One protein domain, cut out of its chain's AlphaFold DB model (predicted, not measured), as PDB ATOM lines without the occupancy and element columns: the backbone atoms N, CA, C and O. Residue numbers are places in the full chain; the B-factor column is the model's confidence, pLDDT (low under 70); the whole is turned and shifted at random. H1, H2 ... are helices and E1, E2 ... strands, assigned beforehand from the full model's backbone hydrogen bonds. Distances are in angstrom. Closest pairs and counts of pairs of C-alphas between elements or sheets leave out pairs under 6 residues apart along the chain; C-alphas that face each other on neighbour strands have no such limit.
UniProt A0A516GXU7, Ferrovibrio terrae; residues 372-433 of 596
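What this domain is: This is residues 372 to 433 of the 596 residues of a protein of Ferrovibrio terrae (UniProt A0A516GXU7). A small three-stranded sheet has H1 and H2 over one face and its other face bare. H2 reaches past the edge of the sheet's strands, and after residue 418 the backbone turns aside into H3 and H4, which lie off the sheet. The printed part has 62 residues, with four named helices and three named strands that follow each other as E1 E2 E3 H1 H2 H3 H4; the class is mixed, helices and strands, and the sheet, in the order E1 - E2 - E3, is antiparallel. It is compact, with a radius of gyration of the C-alphas of 11.7 A and spans of 32 by 23 by 16 A.

Where its parts are: Find C-alpha 375 at (53.365, -27.702, -19.751), where E1, residues 375 to 378, begins; E2 is 383 to 386 and E3 390 to 394, 11.6 A long. H1 is 400 to 404; H2, 407 to 418, runs 16.2 A; H3 is 421 to 424. H4, 427 to 433, ends at C-alpha 433 (52.617, -38.487, -24.651).

How they stand to each other: The strands make a meander, each the antiparallel neighbour of the one before. In hairpin E1 and E2, look for N 377 and O 385, 3.0 A apart; in hairpin E2 and E3, N 384 and O 393, 2.8 A. H2 and the sheet make two layers, a helix on one face of a sheet; its closest C-alphas to E3 are Thr 408 and Val 392, 5.6 A. H1 is on the same face, 8.5 A in height over the sheet. H2 and H3 are close but not clearly touching, Val 416 to Val 422 at 6.2 A between C-alphas; H4 is apart from E1. In H1, H2 and H4 every O i to N i+4 pair is within hydrogen-bond range; H3 is too short for one.

The domain as a whole: The C-alphas of Lys 397 and Glu 424 are farthest apart, 32.0 A. The printed part has no cut, and its links between elements are tight. Residues 421 and 425 have pLDDT under 70.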
ATOM      1  N   PRO A 372      50.161 -31.462 -16.666       90.31
ATOM      2  CA  PRO A 372      49.486 -30.506 -15.775       90.31
ATOM      3  C   PRO A 372      50.424 -29.661 -14.885       90.31
ATOM      4  O   PRO A 372      49.982 -28.701 -14.246       90.31
ATOM      5  N   PHE A 373      51.701 -30.038 -14.788       93.94
ATOM      6  CA  PHE A 373      52.680 -29.442 -13.874       93.94
ATOM      7  C   PHE A 373      53.910 -28.873 -14.581       93.94
ATOM      8  O   PHE A 373      54.669 -28.142 -13.952       93.94
ATOM      9  N   LYS A 374      54.119 -29.198 -15.861       93.69
ATOM     10  CA  LYS A 374      55.309 -28.789 -16.626       93.69
ATOM     11  C   LYS A 374      54.996 -28.120 -17.962       93.69
ATOM     12  O   LYS A 374      55.901 -27.550 -18.565       93.69
ATOM     13  N   PHE A 375      53.746 -28.162 -18.421       95.06
ATOM     14  CA  PHE A 375      53.365 -27.702 -19.751       95.06
ATOM     15  C   PHE A 375      52.121 -26.817 -19.726       95.06
ATOM     16  O   PHE A 375      51.115 -27.155 -19.103       95.06
ATOM     17  N   ALA A 376      52.175 -25.717 -20.470       95.25
ATOM     18  CA  ALA A 376      51.023 -24.875 -20.764       95.25
ATOM     19  C   ALA A 376      50.897 -24.676 -22.275       95.25
ATOM     20  O   ALA A 376      51.894 -24.684 -22.997       95.25
ATOM     21  N   ARG A 377      49.672 -24.449 -22.751       95.31
ATOM     22  CA  ARG A 377      49.416 -24.067 -24.140       95.31
ATOM     23  C   ARG A 377      48.745 -22.706 -24.220       95.31
ATOM     24  O   ARG A 377      47.894 -22.411 -23.394       95.31
ATOM     25  N   ILE A 378      49.075 -21.921 -25.235       96.88
ATOM     26  CA  ILE A 378      48.420 -20.666 -25.593       96.88
ATOM     27  C   ILE A 378      47.861 -20.805 -27.008       96.88
ATOM     28  O   ILE A 378      48.607 -21.006 -27.967       96.88
ATOM     29  N   ASN A 379      46.545 -20.691 -27.141       92.62
ATOM     30  CA  ASN A 379      45.869 -20.751 -28.432       92.62
ATOM     31  C   ASN A 379      45.833 -19.388 -29.135       92.62
ATOM     32  O   ASN A 379      46.039 -18.332 -28.539       92.62
ATOM     33  N   TYR A 380      45.487 -19.419 -30.420       93.81
ATOM     34  CA  TYR A 380      45.424 -18.262 -31.320       93.81
ATOM     35  C   TYR A 380      44.423 -17.168 -30.910       93.81
ATOM     36  O   TYR A 380      44.405 -16.097 -31.509       93.81
ATOM     37  N   ASP A 381      43.529 -17.431 -29.958       88.25
ATOM     38  CA  ASP A 381      42.589 -16.467 -29.372       88.25
ATOM     39  C   ASP A 381      42.970 -16.036 -27.950       88.25
ATOM     40  O   ASP A 381      42.244 -15.286 -27.293       88.25
ATOM     41  N   GLY A 382      44.142 -16.470 -27.496       93.00
ATOM     42  CA  GLY A 382      44.718 -16.143 -26.207       93.00
ATOM     43  C   GLY A 382      44.316 -17.094 -25.088       93.00
ATOM     44  O   GLY A 382      44.788 -16.906 -23.970       93.00
ATOM     45  N   ASP A 383      43.480 -18.100 -25.335       90.06
ATOM     46  CA  ASP A 383      43.144 -19.072 -24.295       90.06
ATOM     47  C   ASP A 383      44.389 -19.833 -23.834       90.06
ATOM     48  O   ASP A 383      45.146 -20.370 -24.646       90.06
ATOM     49  N   VAL A 384      44.583 -19.883 -22.516       89.75
ATOM     50  CA  VAL A 384      45.643 -20.657 -21.873       89.75
ATOM     51  C   VAL A 384      45.062 -21.993 -21.449       89.75
ATOM     52  O   VAL A 384      44.137 -22.028 -20.638       89.75
ATOM     53  N   LEU A 385      45.596 -23.088 -21.984       85.12
ATOM     54  CA  LEU A 385      45.139 -24.439 -21.689       85.12
ATOM     55  C   LEU A 385      46.136 -25.197 -20.813       85.12
ATOM     56  O   LEU A 385      47.340 -25.211 -21.081       85.12
ATOM     57  N   LEU A 386      45.601 -25.914 -19.828       83.19
ATOM     58  CA  LEU A 386      46.280 -26.975 -19.096       83.19
ATOM     59  C   LEU A 386      45.924 -28.340 -19.711       83.19
ATOM     60  O   LEU A 386      44.803 -28.550 -20.182       83.19
ATOM     61  N   CYS A 387      46.880 -29.275 -19.735       75.25
ATOM     62  CA  CYS A 387      46.697 -30.635 -20.277       75.25
ATOM     63  C   CYS A 387      46.187 -30.689 -21.736       75.25
ATOM     64  O   CYS A 387      45.553 -31.666 -22.121       75.25
ATOM     65  N   HIS A 388      46.424 -29.640 -22.536       74.44
ATOM     66  CA  HIS A 388      45.927 -29.486 -23.915       74.44
ATOM     67  C   HIS A 388      44.383 -29.387 -24.050       74.44
ATOM     68  O   HIS A 388      43.859 -29.309 -25.162       74.44
ATOM     69  N   GLN A 389      43.634 -29.347 -22.943       70.19
ATOM     70  CA  GLN A 389      42.167 -29.459 -22.955       70.19
ATOM     71  C   GLN A 389      41.468 -28.368 -22.140       70.19
ATOM     72  O   GLN A 389      40.483 -27.789 -22.601       70.19
ATOM     73  N   PHE A 390      41.973 -28.061 -20.946       76.38
ATOM     74  CA  PHE A 390      41.240 -27.267 -19.966       76.38
ATOM     75  C   PHE A 390      41.681 -25.811 -19.999       76.38
ATOM     76  O   PHE A 390      42.824 -25.510 -19.665       76.38
ATOM     77  N   SER A 391      40.781 -24.902 -20.376       84.38
ATOM     78  CA  SER A 391      41.065 -23.466 -20.323       84.38
ATOM     79  C   SER A 391      41.140 -22.989 -18.875       84.38
ATOM     80  O   SER A 391      40.210 -23.195 -18.097       84.38
ATOM     81  N   VAL A 392      42.255 -22.354 -18.517       78.31
ATOM     82  CA  VAL A 392      42.504 -21.778 -17.184       78.31
ATOM     83  C   VAL A 392      42.470 -20.249 -17.198       78.31
ATOM     84  O   VAL A 392      42.682 -19.609 -16.172       78.31
ATOM     85  N   GLY A 393      42.191 -19.647 -18.353       79.50
ATOM     86  CA  GLY A 393      42.080 -18.204 -18.528       79.50
ATOM     87  C   GLY A 393      42.564 -17.757 -19.899       79.50
ATOM     88  O   GLY A 393      42.721 -18.565 -20.809       79.50
ATOM     89  N   ASN A 394      42.797 -16.453 -20.052       93.31
ATOM     90  CA  ASN A 394      43.209 -15.878 -21.327       93.31
ATOM     91  C   ASN A 394      44.426 -14.963 -21.145       93.31
ATOM     92  O   ASN A 394      44.379 -14.002 -20.370       93.31
ATOM     93  N   ILE A 395      45.498 -15.246 -21.886       97.62
ATOM     94  CA  ILE A 395      46.790 -14.562 -21.798       97.62
ATOM     95  C   ILE A 395      46.696 -13.086 -22.171       97.62
ATOM     96  O   ILE A 395      47.562 -12.312 -21.799       97.62
ATOM     97  N   LEU A 396      45.661 -12.650 -22.895       96.12
ATOM     98  CA  LEU A 396      45.480 -11.234 -23.229       96.12
ATOM     99  C   LEU A 396      44.901 -10.434 -22.053       96.12
ATOM    100  O   LEU A 396      44.882  -9.204 -22.101       96.12
ATOM    101  N   LYS A 397      44.434 -11.117 -20.999       94.38
ATOM    102  CA  LYS A 397      43.776 -10.511 -19.836       94.38
ATOM    103  C   LYS A 397      44.620 -10.553 -18.563       94.38
ATOM    104  O   LYS A 397      44.476  -9.646 -17.753       94.38
ATOM    105  N   ALA A 398      45.476 -11.561 -18.392       95.50
ATOM    106  CA  ALA A 398      46.294 -11.733 -17.190       95.50
ATOM    107  C   ALA A 398      47.666 -12.374 -17.500       95.50
ATOM    108  O   ALA A 398      47.790 -13.064 -18.519       95.50
ATOM    109  N   PRO A 399      48.687 -12.171 -16.642       98.38
ATOM    110  CA  PRO A 399      49.987 -12.841 -16.738       98.38
ATOM    111  C   PRO A 399      49.884 -14.372 -16.697       98.38
ATOM    112  O   PRO A 399      49.092 -14.923 -15.931       98.38
ATOM    113  N   LEU A 400      50.733 -15.079 -17.454       98.19
ATOM    114  CA  LEU A 400      50.703 -16.548 -17.516       98.19
ATOM    115  C   LEU A 400      50.891 -17.188 -16.138       98.19
ATOM    116  O   LEU A 400      50.198 -18.147 -15.816       98.19
ATOM    117  N   LEU A 401      51.807 -16.662 -15.321       97.00
ATOM    118  CA  LEU A 401      52.097 -17.222 -13.998       97.00
ATOM    119  C   LEU A 401      50.920 -17.078 -13.023       97.00
ATOM    120  O   LEU A 401      50.729 -17.950 -12.180       97.00
ATOM    121  N   GLU A 402      50.097 -16.038 -13.176       97.06
ATOM    122  CA  GLU A 402      48.850 -15.894 -12.418       97.06
ATOM    123  C   GLU A 402      47.831 -16.947 -12.863       97.06
ATOM    124  O   GLU A 402      47.271 -17.664 -12.037       97.06
ATOM    125  N   LEU A 403      47.645 -17.111 -14.178       92.19
ATOM    126  CA  LEU A 403      46.752 -18.132 -14.738       92.19
ATOM    127  C   LEU A 403      47.197 -19.557 -14.374       92.19
ATOM    128  O   LEU A 403      46.367 -20.432 -14.145       92.19
ATOM    129  N   TRP A 404      48.507 -19.784 -14.281       95.25
ATOM    130  CA  TRP A 404      49.105 -21.062 -13.906       95.25
ATOM    131  C   TRP A 404      48.835 -21.456 -12.448       95.25
ATOM    132  O   TRP A 404      48.825 -22.647 -12.134       95.25
ATOM    133  N   GLN A 405      48.635 -20.485 -11.557       93.06
ATOM    134  CA  GLN A 405      48.469 -20.692 -10.111       93.06
ATOM    135  C   GLN A 405      47.058 -20.354  -9.617       93.06
ATOM    136  O   GLN A 405      46.827 -20.261  -8.415       93.06
ATOM    137  N   ASN A 406      46.109 -20.125 -10.527       84.38
ATOM    138  CA  ASN A 406      44.757 -19.765 -10.134       84.38
ATOM    139  C   ASN A 406      43.933 -20.986  -9.687       84.38
ATOM    140  O   ASN A 406      44.274 -22.145  -9.934       84.38
ATOM    141  N   ALA A 407      42.780 -20.700  -9.079       76.38
ATOM    142  CA  ALA A 407      41.869 -21.724  -8.577       76.38
ATOM    143  C   ALA A 407      41.373 -22.695  -9.668       76.38
ATOM    144  O   ALA A 407      41.110 -23.860  -9.377       76.38
ATOM    145  N   THR A 408      41.258 -22.248 -10.925       75.19
ATOM    146  CA  THR A 408      40.862 -23.111 -12.049       75.19
ATOM    147  C   THR A 408      41.967 -24.105 -12.400       75.19
ATOM    148  O   THR A 408      41.683 -25.288 -12.580       75.19
ATOM    149  N   ALA A 409      43.226 -23.669 -12.452       79.69
ATOM    150  CA  ALA A 409      44.368 -24.547 -12.678       79.69
ATOM    151  C   ALA A 409      44.515 -25.580 -11.549       79.69
ATOM    152  O   ALA A 409      44.742 -26.761 -11.820       79.69
ATOM    153  N   ASP A 410      44.315 -25.165 -10.297       81.81
ATOM    154  CA  ASP A 410      44.347 -26.068  -9.142       81.81
ATOM    155  C   ASP A 410      43.208 -27.086  -9.168       81.81
ATOM    156  O   ASP A 410      43.429 -28.270  -8.903       81.81
ATOM    157  N   TYR A 411      42.006 -26.660  -9.564       76.94
ATOM    158  CA  TYR A 411      40.883 -27.565  -9.780       76.94
ATOM    159  C   TYR A 411      41.211 -28.628 -10.838       76.94
ATOM    160  O   TYR A 411      41.039 -29.819 -10.577       76.94
ATOM    161  N   VAL A 412      41.754 -28.227 -11.995       77.94
ATOM    162  CA  VAL A 412      42.138 -29.170 -13.059       77.94
ATOM    163  C   VAL A 412      43.194 -30.160 -12.564       77.94
ATOM    164  O   VAL A 412      43.060 -31.358 -12.806       77.94
ATOM    165  N   ARG A 413      44.220 -29.699 -11.837       84.75
ATOM    166  CA  ARG A 413      45.263 -30.574 -11.267       84.75
ATOM    167  C   ARG A 413      44.700 -31.577 -10.266       84.75
ATOM    168  O   ARG A 413      45.119 -32.732 -10.275       84.75
ATOM    169  N   SER A 414      43.775 -31.154  -9.409       80.38
ATOM    170  CA  SER A 414      43.094 -32.045  -8.465       80.38
ATOM    171  C   SER A 414      42.237 -33.084  -9.187       80.38
ATOM    172  O   SER A 414      42.290 -34.260  -8.836       80.38
ATOM    173  N   MET A 415      41.514 -32.670 -10.230       80.81
ATOM    174  CA  MET A 415      40.677 -33.552 -11.044       80.81
ATOM    175  C   MET A 415      41.502 -34.651 -11.726       80.81
ATOM    176  O   MET A 415      41.222 -35.826 -11.515       80.81
ATOM    177  N   VAL A 416      42.564 -34.306 -12.465       78.38
ATOM    178  CA  VAL A 416      43.378 -35.308 -13.193       78.38
ATOM    179  C   VAL A 416      44.185 -36.234 -12.275       78.38
ATOM    180  O   VAL A 416      44.571 -37.324 -12.690       78.38
ATOM    181  N   LYS A 417      44.452 -35.820 -11.029       83.31
ATOM    182  CA  LYS A 417      45.048 -36.685  -9.997       83.31
ATOM    183  C   LYS A 417      44.022 -37.653  -9.403       83.31
ATOM    184  O   LYS A 417      44.336 -38.818  -9.164       83.31
ATOM    185  N   GLY A 418      42.816 -37.149  -9.135       72.75
ATOM    186  CA  GLY A 418      41.737 -37.897  -8.491       72.75
ATOM    187  C   GLY A 418      41.023 -38.883  -9.412       72.75
ATOM    188  O   GLY A 418      40.529 -39.896  -8.926       72.75
ATOM    189  N   ASP A 419      41.001 -38.616 -10.719       74.50
ATOM    190  CA  ASP A 419      40.280 -39.416 -11.704       74.50
ATOM    191  C   ASP A 419      41.155 -39.727 -12.927       74.50
ATOM    192  O   ASP A 419      41.428 -38.876 -13.778       74.50
ATOM    193  N   VAL A 420      41.594 -40.984 -13.010       74.94
ATOM    194  CA  VAL A 420      42.439 -41.482 -14.100       74.94
ATOM    195  C   VAL A 420      41.702 -41.527 -15.441       74.94
ATOM    196  O   VAL A 420      42.341 -41.364 -16.485       74.94
ATOM    197  N   SER A 421      40.370 -41.657 -15.433       69.50
ATOM    198  CA  SER A 421      39.565 -41.802 -16.653       69.50
ATOM    199  C   SER A 421      39.661 -40.571 -17.562       69.50
ATOM    200  O   SER A 421      39.639 -40.688 -18.789       69.50
ATOM    201  N   VAL A 422      39.896 -39.390 -16.974       71.44
ATOM    202  CA  VAL A 422      40.172 -38.142 -17.700       71.44
ATOM    203  C   VAL A 422      41.421 -38.275 -18.574       71.44
ATOM    204  O   VAL A 422      41.441 -37.826 -19.721       71.44
ATOM    205  N   CYS A 423      42.475 -38.904 -18.047       74.38
ATOM    206  CA  CYS A 423      43.723 -39.109 -18.777       74.38
ATOM    207  C   CYS A 423      43.603 -40.244 -19.800       74.38
ATOM    208  O   CYS A 423      44.134 -40.121 -20.902       74.38
ATOM    209  N   GLU A 424      42.878 -41.315 -19.478       71.94
ATOM    210  CA  GLU A 424      42.635 -42.439 -20.396       71.94
ATOM    211  C   GLU A 424      41.813 -42.025 -21.626       71.94
ATOM    212  O   GLU A 424      42.057 -42.508 -22.733       71.94
ATOM    213  N   ALA A 425      40.883 -41.078 -21.463       67.19
ATOM    214  CA  ALA A 425      40.120 -40.492 -22.563       67.19
ATOM    215  C   ALA A 425      40.912 -39.440 -23.369       67.19
ATOM    216  O   ALA A 425      40.480 -39.021 -24.447       67.19
ATOM    217  N   CYS A 426      42.072 -38.991 -22.880       72.69
ATOM    218  CA  CYS A 426      42.838 -37.923 -23.509       72.69
ATOM    219  C   CYS A 426      43.611 -38.424 -24.739       72.69
ATOM    220  O   CYS A 426      44.602 -39.147 -24.647       72.69
ATOM    221  N   GLU A 427      43.216 -37.960 -25.925       74.25
ATOM    222  CA  GLU A 427      43.932 -38.292 -27.160       74.25
ATOM    223  C   GLU A 427      45.351 -37.744 -27.225       74.25
ATOM    224  O   GLU A 427      46.213 -38.374 -27.832       74.25
ATOM    225  N   TYR A 428      45.606 -36.581 -26.627       80.50
ATOM    226  CA  TYR A 428      46.962 -36.048 -26.558       80.50
ATOM    227  C   TYR A 428      47.836 -36.951 -25.678       80.50
ATOM    228  O   TYR A 428      48.971 -37.260 -26.033       80.50
ATOM    229  N   PHE A 429      47.284 -37.480 -24.580       79.88
ATOM    230  CA  PHE A 429      47.972 -38.493 -23.791       79.88
ATOM    231  C   PHE A 429      48.226 -39.758 -24.621       79.88
ATOM    232  O   PHE A 429      49.373 -40.169 -24.753       79.88
ATOM    233  N   ARG A 430      47.201 -40.309 -25.281       76.56
ATOM    234  CA  ARG A 430      47.320 -41.537 -26.084       76.56
ATOM    235  C   ARG A 430      48.288 -41.414 -27.267       76.56
ATOM    236  O   ARG A 430      49.087 -42.313 -27.490       76.56
ATOM    237  N   PHE A 431      48.197 -40.342 -28.050       76.56
ATOM    238  CA  PHE A 431      48.884 -40.225 -29.345       76.56
ATOM    239  C   PHE A 431      50.096 -39.293 -29.341       76.56
ATOM    240  O   PHE A 431      50.828 -39.291 -30.326       76.56
ATOM    241  N   CYS A 432      50.308 -38.493 -28.293       80.69
ATOM    242  CA  CYS A 432      51.442 -37.565 -28.215       80.69
ATOM    243  C   CYS A 432      52.363 -37.893 -27.033       80.69
ATOM    244  O   CYS A 432      53.567 -38.021 -27.232       80.69
ATOM    245  N   ILE A 433      51.817 -38.107 -25.831       81.56
ATOM    246  CA  ILE A 433      52.617 -38.487 -24.651       81.56
ATOM    247  C   ILE A 433      53.048 -39.953 -24.743       81.56
ATOM    248  O   ILE A 433      54.237 -40.265 -24.709       81.56
TER     249      ILE A 433